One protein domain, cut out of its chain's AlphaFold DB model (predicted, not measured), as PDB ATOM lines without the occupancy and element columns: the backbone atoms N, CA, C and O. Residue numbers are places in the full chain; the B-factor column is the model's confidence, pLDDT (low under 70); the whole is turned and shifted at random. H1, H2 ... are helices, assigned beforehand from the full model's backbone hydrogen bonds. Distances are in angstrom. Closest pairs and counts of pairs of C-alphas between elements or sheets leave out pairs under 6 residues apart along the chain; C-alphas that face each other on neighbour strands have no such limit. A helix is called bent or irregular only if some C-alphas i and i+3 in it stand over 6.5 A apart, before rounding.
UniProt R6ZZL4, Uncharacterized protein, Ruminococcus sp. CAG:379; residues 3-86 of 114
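AT A GLANCE: This is residues 3 to 86 of the 114 residues of an uncharacterized protein of Ruminococcus sp. CAG:379 (UniProt R6ZZL4). One very long helix, H1, makes the whole length of a thin rod, and a much shorter helix, H2, folds back beside part of it to form a lopsided helical hairpin. The first part of H1, residues 3 to 24, sticks out alone as a long arm beyond the hairpin. The printed part has 84 residues with two named helices, H1 and then H2, and no named strand; its class is all helix. It is extended, with a radius of gyration of the C-alphas of 22.4 A, and its C-alphas span 82 by 17 by 14 A.

HOW THE PARTS SIT: H1, residues 3 to 56, touches H2, residues 64 to 83, with its residues 29 to 47 alone. Their closest C-alphas, those of Arg 33 and Leu 80, are 5.9 A apart, and 22 pairs of C-alphas are within 8 A. The two helices run opposite ways at a shallow tilt of 23 degrees. They form a helical hairpin, joined by a short link of 7 residues. In H2 every O i to N i+4 pair is within hydrogen-bond range; in H1, 49 of 50 are.

IN THESE COORDINATES: H1 begins at C-alpha 3, at (51.589, 17.579, 48.184), and ends at C-alpha 56, at (3.432, 40.640, -11.040), a length of 79.7 A. H2 runs 29.1 A from C-alpha 64 to C-alpha 83, which is at (23.076, 29.971, 24.941). Neither helix is bent.

THE WHOLE: The C-alphas farthest apart, those of Tyr 3 and Ser 58, are 81.9 A apart. Without residues 3 to 24, which stand free, the body of 62 residues spans 49 by 15 by 14 A. The printed part has no cut. The mean pLDDT of the printed part is 86.0; residues 3 to 4, 16 to 17, 19 to 21 and 86 are under 70.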
ATOM      1  N   TYR A   3      52.923  17.950  48.669       60.00
ATOM      2  CA  TYR A   3      51.589  17.579  48.184       60.00
ATOM      3  C   TYR A   3      50.711  18.795  47.827       60.00
ATOM      4  O   TYR A   3      49.922  18.719  46.887       60.00
ATOM      5  N   ASP A   4      50.882  19.933  48.513       66.81
ATOM      6  CA  ASP A   4      50.067  21.136  48.277       66.81
ATOM      7  C   ASP A   4      50.438  21.858  46.976       66.81
ATOM      8  O   ASP A   4      49.550  22.230  46.206       66.81
ATOM      9  N   ALA A   5      51.736  21.962  46.664       73.50
ATOM     10  CA  ALA A   5      52.226  22.683  45.484       73.50
ATOM     11  C   ALA A   5      51.742  22.062  44.161       73.50
ATOM     12  O   ALA A   5      51.362  22.777  43.234       73.50
ATOM     13  N   TRP A   6      51.699  20.728  44.083       75.88
ATOM     14  CA  TRP A   6      51.160  20.007  42.924       75.88
ATOM     15  C   TRP A   6      49.642  20.174  42.779       75.88
ATOM     16  O   TRP A   6      49.127  20.231  41.660       75.88
ATOM     17  N   SER A   7      48.920  20.267  43.899       75.12
ATOM     18  CA  SER A   7      47.466  20.439  43.893       75.12
ATOM     19  C   SER A   7      47.050  21.835  43.419       75.12
ATOM     20  O   SER A   7      46.101  21.962  42.647       75.12
ATOM     21  N   ASP A   8      47.795  22.871  43.808       81.94
ATOM     22  CA  ASP A   8      47.510  24.253  43.423       81.94
ATOM     23  C   ASP A   8      47.891  24.531  41.966       81.94
ATOM     24  O   ASP A   8      47.123  25.171  41.246       81.94
ATOM     25  N   LEU A   9      48.999  23.957  41.483       77.25
ATOM     26  CA  LEU A   9      49.346  23.961  40.059       77.25
ATOM     27  C   LEU A   9      48.224  23.361  39.204       77.25
ATOM     28  O   LEU A   9      47.832  23.961  38.203       77.25
ATOM     29  N   ARG A  10      47.659  22.217  39.613       79.25
ATOM     30  CA  ARG A  10      46.568  21.572  38.871       79.25
ATOM     31  C   ARG A  10      45.305  22.433  38.831       79.25
ATOM     32  O   ARG A  10      44.748  22.607  37.757       79.25
ATOM     33  N   LYS A  11      44.916  23.058  39.949       79.44
ATOM     34  CA  LYS A  11      43.761  23.980  39.992       79.44
ATOM     35  C   LYS A  11      43.923  25.167  39.040       79.44
ATOM     36  O   LYS A  11      42.962  25.553  38.383       79.44
ATOM     37  N   VAL A  12      45.123  25.749  38.960       76.75
ATOM     38  CA  VAL A  12      45.398  26.876  38.052       76.75
ATOM     39  C   VAL A  12      45.334  26.431  36.588       76.75
ATOM     40  O   VAL A  12      44.752  27.137  35.764       76.75
ATOM     41  N   PHE A  13      45.877  25.253  36.263       73.62
ATOM     42  CA  PHE A  13      45.771  24.668  34.923       73.62
ATOM     43  C   PHE A  13      44.326  24.334  34.541       73.62
ATOM     44  O   PHE A  13      43.901  24.699  33.446       73.62
ATOM     45  N   ASP A  14      43.564  23.706  35.438       76.44
ATOM     46  CA  ASP A  14      42.157  23.357  35.218       76.44
ATOM     47  C   ASP A  14      41.312  24.622  34.995       76.44
ATOM     48  O   ASP A  14      40.565  24.702  34.023       76.44
ATOM     49  N   ALA A  15      41.510  25.665  35.811       74.12
ATOM     50  CA  ALA A  15      40.823  26.947  35.648       74.12
ATOM     51  C   ALA A  15      41.191  27.657  34.330       74.12
ATOM     52  O   ALA A  15      40.333  28.254  33.675       74.12
ATOM     53  N   ALA A  16      42.458  27.596  33.908       55.66
ATOM     54  CA  ALA A  16      42.889  28.142  32.622       55.66
ATOM     55  C   ALA A  16      42.312  27.345  31.436       55.66
ATOM     56  O   ALA A  16      41.881  27.944  30.445       55.66
ATOM     57  N   ALA A  17      42.258  26.015  31.544       61.66
ATOM     58  CA  ALA A  17      41.661  25.132  30.547       61.66
ATOM     59  C   ALA A  17      40.146  25.361  30.427       61.66
ATOM     60  O   ALA A  17      39.634  25.494  29.318       61.66
ATOM     61  N   GLU A  18      39.439  25.505  31.549       71.31
ATOM     62  CA  GLU A  18      38.004  25.792  31.603       71.31
ATOM     63  C   GLU A  18      37.676  27.181  31.034       71.31
ATOM     64  O   GLU A  18      36.768  27.334  30.211       71.31
ATOM     65  N   LYS A  19      38.463  28.205  31.387       66.25
ATOM     66  CA  LYS A  19      38.305  29.562  30.844       66.25
ATOM     67  C   LYS A  19      38.593  29.626  29.341       66.25
ATOM     68  O   LYS A  19      37.914  30.340  28.607       66.25
ATOM     69  N   THR A  20      39.564  28.851  28.862       66.31
ATOM     70  CA  THR A  20      39.864  28.744  27.427       66.31
ATOM     71  C   THR A  20      38.761  27.976  26.694       66.31
ATOM     72  O   THR A  20      38.289  28.423  25.650       66.31
ATOM     73  N   GLY A  21      38.286  26.864  27.260       68.31
ATOM     74  CA  GLY A  21      37.198  26.061  26.700       68.31
ATOM     75  C   GLY A  21      35.881  26.835  26.602       68.31
ATOM     76  O   GLY A  21      35.233  26.821  25.555       68.31
ATOM     77  N   SER A  22      35.526  27.584  27.647       70.75
ATOM     78  CA  SER A  22      34.344  28.457  27.656       70.75
ATOM     79  C   SER A  22      34.461  29.623  26.669       70.75
ATOM     80  O   SER A  22      33.498  29.912  25.959       70.75
ATOM     81  N   ALA A  23      35.637  30.245  26.529       70.56
ATOM     82  CA  ALA A  23      35.864  31.295  25.532       70.56
ATOM     83  C   ALA A  23      35.746  30.777  24.084       70.56
ATOM     84  O   ALA A  23      35.168  31.451  23.223       70.56
ATOM     85  N   ILE A  24      36.246  29.568  23.811       78.88
ATOM     86  CA  ILE A  24      36.108  28.906  22.505       78.88
ATOM     87  C   ILE A  24      34.636  28.563  22.235       78.88
ATOM     88  O   ILE A  24      34.136  28.843  21.144       78.88
ATOM     89  N   ALA A  25      33.929  28.007  23.222       78.81
ATOM     90  CA  ALA A  25      32.507  27.685  23.108       78.81
ATOM     91  C   ALA A  25      31.663  28.937  22.819       78.81
ATOM     92  O   ALA A  25      30.868  28.946  21.880       78.81
ATOM     93  N   TYR A  26      31.904  30.025  23.553       80.56
ATOM     94  CA  TYR A  26      31.249  31.315  23.343       80.56
ATOM     95  C   TYR A  26      31.524  31.887  21.943       80.56
ATOM     96  O   TYR A  26      30.604  32.290  21.231       80.56
ATOM     97  N   SER A  27      32.785  31.861  21.501       84.69
ATOM     98  CA  SER A  27      33.176  32.328  20.163       84.69
ATOM     99  C   SER A  27      32.493  31.520  19.054       84.69
ATOM    100  O   SER A  27      32.028  32.085  18.062       84.69
ATOM    101  N   ARG A  28      32.369  30.200  19.240       89.50
ATOM    102  CA  ARG A  28      31.656  29.313  18.316       89.50
ATOM    103  C   ARG A  28      30.163  29.627  18.265       89.50
ATOM    104  O   ARG A  28      29.628  29.757  17.169       89.50
ATOM    105  N   LEU A  29      29.507  29.802  19.414       86.38
ATOM    106  CA  LEU A  29      28.090  30.175  19.477       86.38
ATOM    107  C   LEU A  29      27.817  31.503  18.757       86.38
ATOM    108  O   LEU A  29      26.849  31.602  18.006       86.38
ATOM    109  N   ARG A  30      28.701  32.503  18.892       87.69
ATOM    110  CA  ARG A  30      28.577  33.774  18.152       87.69
ATOM    111  C   ARG A  30      28.699  33.596  16.641       87.69
ATOM    112  O   ARG A  30      27.948  34.223  15.895       87.69
ATOM    113  N   LEU A  31      29.626  32.756  16.182       92.31
ATOM    114  CA  LEU A  31      29.776  32.450  14.756       92.31
ATOM    115  C   LEU A  31      28.546  31.728  14.203       92.31
ATOM    116  O   LEU A  31      28.051  32.101  13.140       92.31
ATOM    117  N   GLU A  32      28.029  30.729  14.920       92.56
ATOM    118  CA  GLU A  32      26.809  30.022  14.520       92.56
ATOM    119  C   GLU A  32      25.591  30.957  14.512       92.56
ATOM    120  O   GLU A  32      24.829  30.959  13.545       92.56
ATOM    121  N   ARG A  33      25.468  31.859  15.498       91.44
ATOM    122  CA  ARG A  33      24.445  32.918  15.502       91.44
ATOM    123  C   ARG A  33      24.538  33.796  14.254       91.44
ATOM    124  O   ARG A  33      23.527  34.030  13.594       91.44
ATOM    125  N   ALA A  34      25.738  34.263  13.905       88.81
ATOM    126  CA  ALA A  34      25.947  35.108  12.728       88.81
ATOM    127  C   ALA A  34      25.583  34.381  11.421       88.81
ATOM    128  O   ALA A  34      24.925  34.955  10.552       88.81
ATOM    129  N   LYS A  35      25.950  33.100  11.289       94.50
ATOM    130  CA  LYS A  35      25.543  32.266  10.147       94.50
ATOM    131  C   LYS A  35      24.026  32.092  10.082       94.50
ATOM    132  O   LYS A  35      23.452  32.205   8.999       94.50
ATOM    133  N   CYS A  36      23.381  31.842  11.223       92.44
ATOM    134  CA  CYS A  36      21.936  31.662  11.307       92.44
ATOM    135  C   CYS A  36      21.189  32.941  10.893       92.44
ATOM    136  O   CYS A  36      20.297  32.874  10.048       92.44
ATOM    137  N   LEU A  37      21.627  34.114  11.372       89.81
ATOM    138  CA  LEU A  37      21.098  35.418  10.950       89.81
ATOM    139  C   LEU A  37      21.239  35.647   9.441       89.81
ATOM    140  O   LEU A  37      20.267  36.003   8.780       89.81
ATOM    141  N   ASN A  38      22.420  35.388   8.875       93.62
ATOM    142  CA  ASN A  38      22.635  35.530   7.433       93.62
ATOM    143  C   ASN A  38      21.726  34.598   6.624       93.62
ATOM    144  O   ASN A  38      21.156  35.013   5.613       93.62
ATOM    145  N   ARG A  39      21.541  33.349   7.070       96.25
ATOM    146  CA  ARG A  39      20.623  32.422   6.395       96.25
ATOM    147  C   ARG A  39      19.172  32.882   6.511       96.25
ATOM    148  O   ARG A  39      18.440  32.771   5.531       96.25
ATOM    149  N   LEU A  40      18.767  33.399   7.669       94.31
ATOM    150  CA  LEU A  40      17.423  33.922   7.893       94.31
ATOM    151  C   LEU A  40      17.128  35.113   6.968       94.31
ATOM    152  O   LEU A  40      16.075  35.136   6.336       94.31
ATOM    153  N   ASN A  41      18.081  36.037   6.814       93.50
ATOM    154  CA  ASN A  41      17.973  37.143   5.859       93.50
ATOM    155  C   ASN A  41      17.796  36.631   4.423       93.50
ATOM    156  O   ASN A  41      16.873  37.057   3.734       93.50
ATOM    157  N   GLY A  42      18.601  35.649   4.000       96.50
ATOM    158  CA  GLY A  42      18.460  35.039   2.675       96.50
ATOM    159  C   GLY A  42      17.090  34.389   2.443       96.50
ATOM    160  O   GLY A  42      16.505  34.557   1.376       96.50
ATOM    161  N   LEU A  43      16.533  33.705   3.450       96.94
ATOM    162  CA  LEU A  43      15.186  33.126   3.362       96.94
ATOM    163  C   LEU A  43      14.097  34.201   3.240       96.94
ATOM    164  O   LEU A  43      13.149  34.025   2.477       96.94
ATOM    165  N   TYR A  44      14.234  35.324   3.951       96.81
ATOM    166  CA  TYR A  44      13.316  36.454   3.807       96.81
ATOM    167  C   TYR A  44      13.394  37.101   2.423       96.81
ATOM    168  O   TYR A  44      12.359  37.438   1.847       96.81
ATOM    169  N   GLU A  45      14.590  37.225   1.852       97.12
ATOM    170  CA  GLU A  45      14.756  37.695   0.475       97.12
ATOM    171  C   GLU A  45      14.132  36.730  -0.543       97.12
ATOM    172  O   GLU A  45      13.472  37.164  -1.487       97.12
ATOM    173  N   GLU A  46      14.329  35.419  -0.371       97.38
ATOM    174  CA  GLU A  46      13.697  34.384  -1.198       97.38
ATOM    175  C   GLU A  46      12.164  34.471  -1.125       97.38
ATOM    176  O   GLU A  46      11.510  34.476  -2.171       97.38
ATOM    177  N   LEU A  47      11.604  34.633   0.080       97.25
ATOM    178  CA  LEU A  47      10.172  34.838   0.303       97.25
ATOM    179  C   LEU A  47       9.666  36.088  -0.421       97.25
ATOM    180  O   LEU A  47       8.719  36.006  -1.202       97.25
ATOM    181  N   GLY A  48      10.328  37.230  -0.221       95.44
ATOM    182  CA  GLY A  48       9.960  38.490  -0.864       95.44
ATOM    183  C   GLY A  48      10.002  38.403  -2.391       95.44
ATOM    184  O   GLY A  48       9.073  38.856  -3.060       95.44
ATOM    185  N   ARG A  49      11.033  37.758  -2.958       96.56
ATOM    186  CA  ARG A  49      11.133  37.512  -4.406       96.56
ATOM    187  C   ARG A  49       9.982  36.645  -4.913       96.56
ATOM    188  O   ARG A  49       9.377  36.991  -5.927       96.56
ATOM    189  N   ALA A  50       9.670  35.546  -4.225       95.25
ATOM    190  CA  ALA A  50       8.582  34.648  -4.607       95.25
ATOM    191  C   ALA A  50       7.229  35.378  -4.610       95.25
ATOM    192  O   ALA A  50       6.509  35.338  -5.611       95.25
ATOM    193  N   SER A  51       6.930  36.117  -3.539       95.38
ATOM    194  CA  SER A  51       5.715  36.926  -3.426       95.38
ATOM    195  C   SER A  51       5.639  38.007  -4.502       95.38
ATOM    196  O   SER A  51       4.616  38.130  -5.172       95.38
ATOM    197  N   TYR A  52       6.726  38.750  -4.731       95.94
ATOM    198  CA  TYR A  52       6.771  39.793  -5.756       95.94
ATOM    199  C   TYR A  52       6.479  39.243  -7.158       95.94
ATOM    200  O   TYR A  52       5.617  39.765  -7.867       95.94
ATOM    201  N   PHE A  53       7.154  38.163  -7.567       95.56
ATOM    202  CA  PHE A  53       6.939  37.586  -8.896       95.56
ATOM    203  C   PHE A  53       5.539  37.008  -9.073       95.56
ATOM    204  O   PHE A  53       4.992  37.085 -10.173       95.56
ATOM    205  N   ALA A  54       4.959  36.436  -8.019       95.25
ATOM    206  CA  ALA A  54       3.594  35.939  -8.064       95.25
ATOM    207  C   ALA A  54       2.596  37.088  -8.266       95.25
ATOM    208  O   ALA A  54       1.782  37.015  -9.185       95.25
ATOM    209  N   LEU A  55       2.750  38.197  -7.531       93.62
ATOM    210  CA  LEU A  55       1.930  39.402  -7.698       93.62
ATOM    211  C   LEU A  55       2.013  39.963  -9.124       93.62
ATOM    212  O   LEU A  55       0.985  40.155  -9.768       93.62
ATOM    213  N   VAL A  56       3.227  40.147  -9.661       96.38
ATOM    214  CA  VAL A  56       3.432  40.640 -11.040       96.38
ATOM    215  C   VAL A  56       2.783  39.719 -12.075       96.38
ATOM    216  O   VAL A  56       2.298  40.177 -13.106       96.38
ATOM    217  N   ARG A  57       2.751  38.410 -11.811       95.44
ATOM    218  CA  ARG A  57       2.168  37.406 -12.710       95.44
ATOM    219  C   ARG A  57       0.695  37.116 -12.424       95.44
ATOM    220  O   ARG A  57       0.151  36.220 -13.065       95.44
ATOM    221  N   SER A  58       0.069  37.838 -11.488       94.38
ATOM    222  CA  SER A  58      -1.297  37.573 -11.010       94.38
ATOM    223  C   SER A  58      -1.505  36.098 -10.635       94.38
ATOM    224  O   SER A  58      -2.485  35.464 -11.017       94.38
ATOM    225  N   ARG A  59      -0.524  35.532  -9.925       93.12
ATOM    226  CA  ARG A  59      -0.538  34.175  -9.376       93.12
ATOM    227  C   ARG A  59      -0.413  34.237  -7.865       93.12
ATOM    228  O   ARG A  59       0.093  35.209  -7.310       93.12
ATOM    229  N   GLU A  60      -0.829  33.163  -7.216       90.38
ATOM    230  CA  GLU A  60      -0.595  32.979  -5.793       90.38
ATOM    231  C   GLU A  60       0.835  32.458  -5.567       90.38
ATOM    232  O   GLU A  60       1.274  31.549  -6.283       90.38
ATOM    233  N   PRO A  61       1.610  33.060  -4.650       91.81
ATOM    234  CA  PRO A  61       2.944  32.575  -4.347       91.81
ATOM    235  C   PRO A  61       2.867  31.323  -3.473       91.81
ATOM    236  O   PRO A  61       2.228  31.327  -2.424       91.81
ATOM    237  N   ASP A  62       3.590  30.274  -3.859       90.00
ATOM    238  CA  ASP A  62       3.816  29.133  -2.975       90.00
ATOM    239  C   ASP A  62       4.906  29.483  -1.951       90.00
ATOM    240  O   ASP A  62       6.106  29.327  -2.191       90.00
ATOM    241  N   THR A  63       4.484  30.049  -0.820       94.12
ATOM    242  CA  THR A  63       5.381  30.498   0.253       94.12
ATOM    243  C   THR A  63       5.468  29.531   1.424       94.12
ATOM    244  O   THR A  63       6.336  29.706   2.279       94.12
ATOM    245  N   ALA A  64       4.596  28.523   1.489       94.31
ATOM    246  CA  ALA A  64       4.531  27.572   2.597       94.31
ATOM    247  C   ALA A  64       5.901  26.958   2.971       94.31
ATOM    248  O   ALA A  64       6.274  27.033   4.148       94.31
ATOM    249  N   PRO A  65       6.715  26.445   2.023       95.06
ATOM    250  CA  PRO A  65       8.010  25.855   2.370       95.06
ATOM    251  C   PRO A  65       9.032  26.887   2.869       95.06
ATOM    252  O   PRO A  65       9.913  26.559   3.666       95.06
ATOM    253  N   LEU A  66       8.943  28.139   2.410       95.88
ATOM    254  CA  LEU A  66       9.822  29.218   2.867       95.88
ATOM    255  C   LEU A  66       9.447  29.655   4.283       95.88
ATOM    256  O   LEU A  66      10.324  29.810   5.129       95.88
ATOM    257  N   VAL A  67       8.149  29.778   4.566       94.69
ATOM    258  CA  VAL A  67       7.632  30.096   5.902       94.69
ATOM    259  C   VAL A  67       8.028  29.020   6.914       94.69
ATOM    260  O   VAL A  67       8.477  29.357   8.012       94.69
ATOM    261  N   GLU A  68       7.943  27.735   6.558       95.12
ATOM    262  CA  GLU A  68       8.383  26.651   7.444       95.12
ATOM    263  C   GLU A  68       9.889  26.744   7.755       95.12
ATOM    264  O   GLU A  68      10.302  26.663   8.917       95.12
ATOM    265  N   GLN A  69      10.720  26.978   6.735       95.75
ATOM    266  CA  GLN A  69      12.167  27.133   6.909       95.75
ATOM    267  C   GLN A  69      12.526  28.350   7.768       95.75
ATOM    268  O   GLN A  69      13.384  28.242   8.647       95.75
ATOM    269  N   ILE A  70      11.859  29.489   7.553       96.38
ATOM    270  CA  ILE A  70      12.022  30.708   8.358       96.38
ATOM    271  C   ILE A  70      11.656  30.427   9.814       96.38
ATOM    272  O   ILE A  70      12.420  30.761  10.717       96.38
ATOM    273  N   THR A  71      10.523  29.763  10.045       91.06
ATOM    274  CA  THR A  71      10.044  29.421  11.391       91.06
ATOM    275  C   THR A  71      11.051  28.534  12.119       91.06
ATOM    276  O   THR A  71      11.405  28.794  13.268       91.06
ATOM    277  N   ARG A  72      11.584  27.513  11.435       94.81
ATOM    278  CA  ARG A  72      12.617  26.629  11.983       94.81
ATOM    279  C   ARG A  72      13.904  27.389  12.309       94.81
ATOM    280  O   ARG A  72      14.447  27.220  13.395       94.81
ATOM    281  N   LYS A  73      14.375  28.246  11.397       92.94
ATOM    282  CA  LYS A  73      15.602  29.027  11.610       92.94
ATOM    283  C   LYS A  73      15.466  30.076  12.706       92.94
ATOM    284  O   LYS A  73      16.436  30.319  13.414       92.94
ATOM    285  N   ARG A  74      14.276  30.647  12.906       89.19
ATOM    286  CA  ARG A  74      14.003  31.528  14.049       89.19
ATOM    287  C   ARG A  74      14.168  30.810  15.387       89.19
ATOM    288  O   ARG A  74      14.842  31.349  16.254       89.19
ATOM    289  N   ARG A  75      13.648  29.587  15.518       89.06
ATOM    290  CA  ARG A  75      13.825  28.776  16.738       89.06
ATOM    291  C   ARG A  75      15.297  28.470  17.017       89.06
ATOM    292  O   ARG A  75      15.769  28.668  18.127       89.06
ATOM    293  N   GLU A  76      16.048  28.078  15.991       91.31
ATOM    294  CA  GLU A  76      17.496  27.845  16.115       91.31
ATOM    295  C   GLU A  76      18.251  29.117  16.539       91.31
ATOM    296  O   GLU A  76      19.166  29.070  17.359       91.31
ATOM    297  N   LEU A  77      17.857  30.282  16.012       88.44
ATOM    298  CA  LEU A  77      18.424  31.564  16.427       88.44
ATOM    299  C   LEU A  77      18.108  31.886  17.895       88.44
ATOM    300  O   LEU A  77      18.982  32.390  18.598       88.44
ATOM    301  N   GLU A  78      16.890  31.607  18.354       84.38
ATOM    302  CA  GLU A  78      16.486  31.788  19.753       84.38
ATOM    303  C   GLU A  78      17.312  30.909  20.697       84.38
ATOM    304  O   GLU A  78      17.841  31.417  21.684       84.38
ATOM    305  N   GLU A  79      17.510  29.633  20.358       86.75
ATOM    306  CA  GLU A  79      18.358  28.706  21.121       86.75
ATOM    307  C   GLU A  79      19.809  29.206  21.218       86.75
ATOM    308  O   GLU A  79      20.403  29.219  22.300       86.75
ATOM    309  N   LEU A  80      20.373  29.686  20.104       87.56
ATOM    310  CA  LEU A  80      21.725  30.255  20.073       87.56
ATOM    311  C   LEU A  80      21.833  31.539  20.909       87.56
ATOM    312  O   LEU A  80      22.833  31.735  21.600       87.56
ATOM    313  N   CYS A  81      20.818  32.407  20.875       82.62
ATOM    314  CA  CYS A  81      20.784  33.627  21.685       82.62
ATOM    315  C   CYS A  81      20.654  33.309  23.182       82.62
ATOM    316  O   CYS A  81      21.362  33.904  23.995       82.62
ATOM    317  N   ALA A  82      19.821  32.326  23.543       81.38
ATOM    318  CA  ALA A  82      19.698  31.841  24.915       81.38
ATOM    319  C   ALA A  82      21.034  31.280  25.431       81.38
ATOM    320  O   ALA A  82      21.465  31.635  26.527       81.38
ATOM    321  N   GLY A  83      21.743  30.492  24.613       79.25
ATOM    322  CA  GLY A  83      23.076  29.971  24.941       79.25
ATOM    323  C   GLY A  83      24.160  31.047  25.103       79.25
ATOM    324  O   GLY A  83      25.160  30.813  25.776       79.25
ATOM    325  N   LEU A  84      23.963  32.235  24.523       80.62
ATOM    326  CA  LEU A  84      24.851  33.395  24.674       80.62
ATOM    327  C   LEU A  84      24.464  34.313  25.847       80.62
ATOM    328  O   LEU A  84      25.183  35.276  26.112       80.62
ATOM    329  N   GLY A  85      23.346  34.046  26.534       70.50
ATOM    330  CA  GLY A  85      22.783  34.946  27.549       70.50
ATOM    331  C   GLY A  85      22.196  36.241  26.969       70.50
ATOM    332  O   GLY A  85      21.912  37.182  27.708       70.50
ATOM    333  N   GLU A  86      22.004  36.311  25.651       68.75
ATOM    334  CA  GLU A  86      21.427  37.457  24.944       68.75
ATOM    335  C   GLU A  86      19.894  37.303  24.919       68.75
ATOM    336  O   GLU A  86      19.316  36.852  23.931       68.75
TER     337      GLU A  86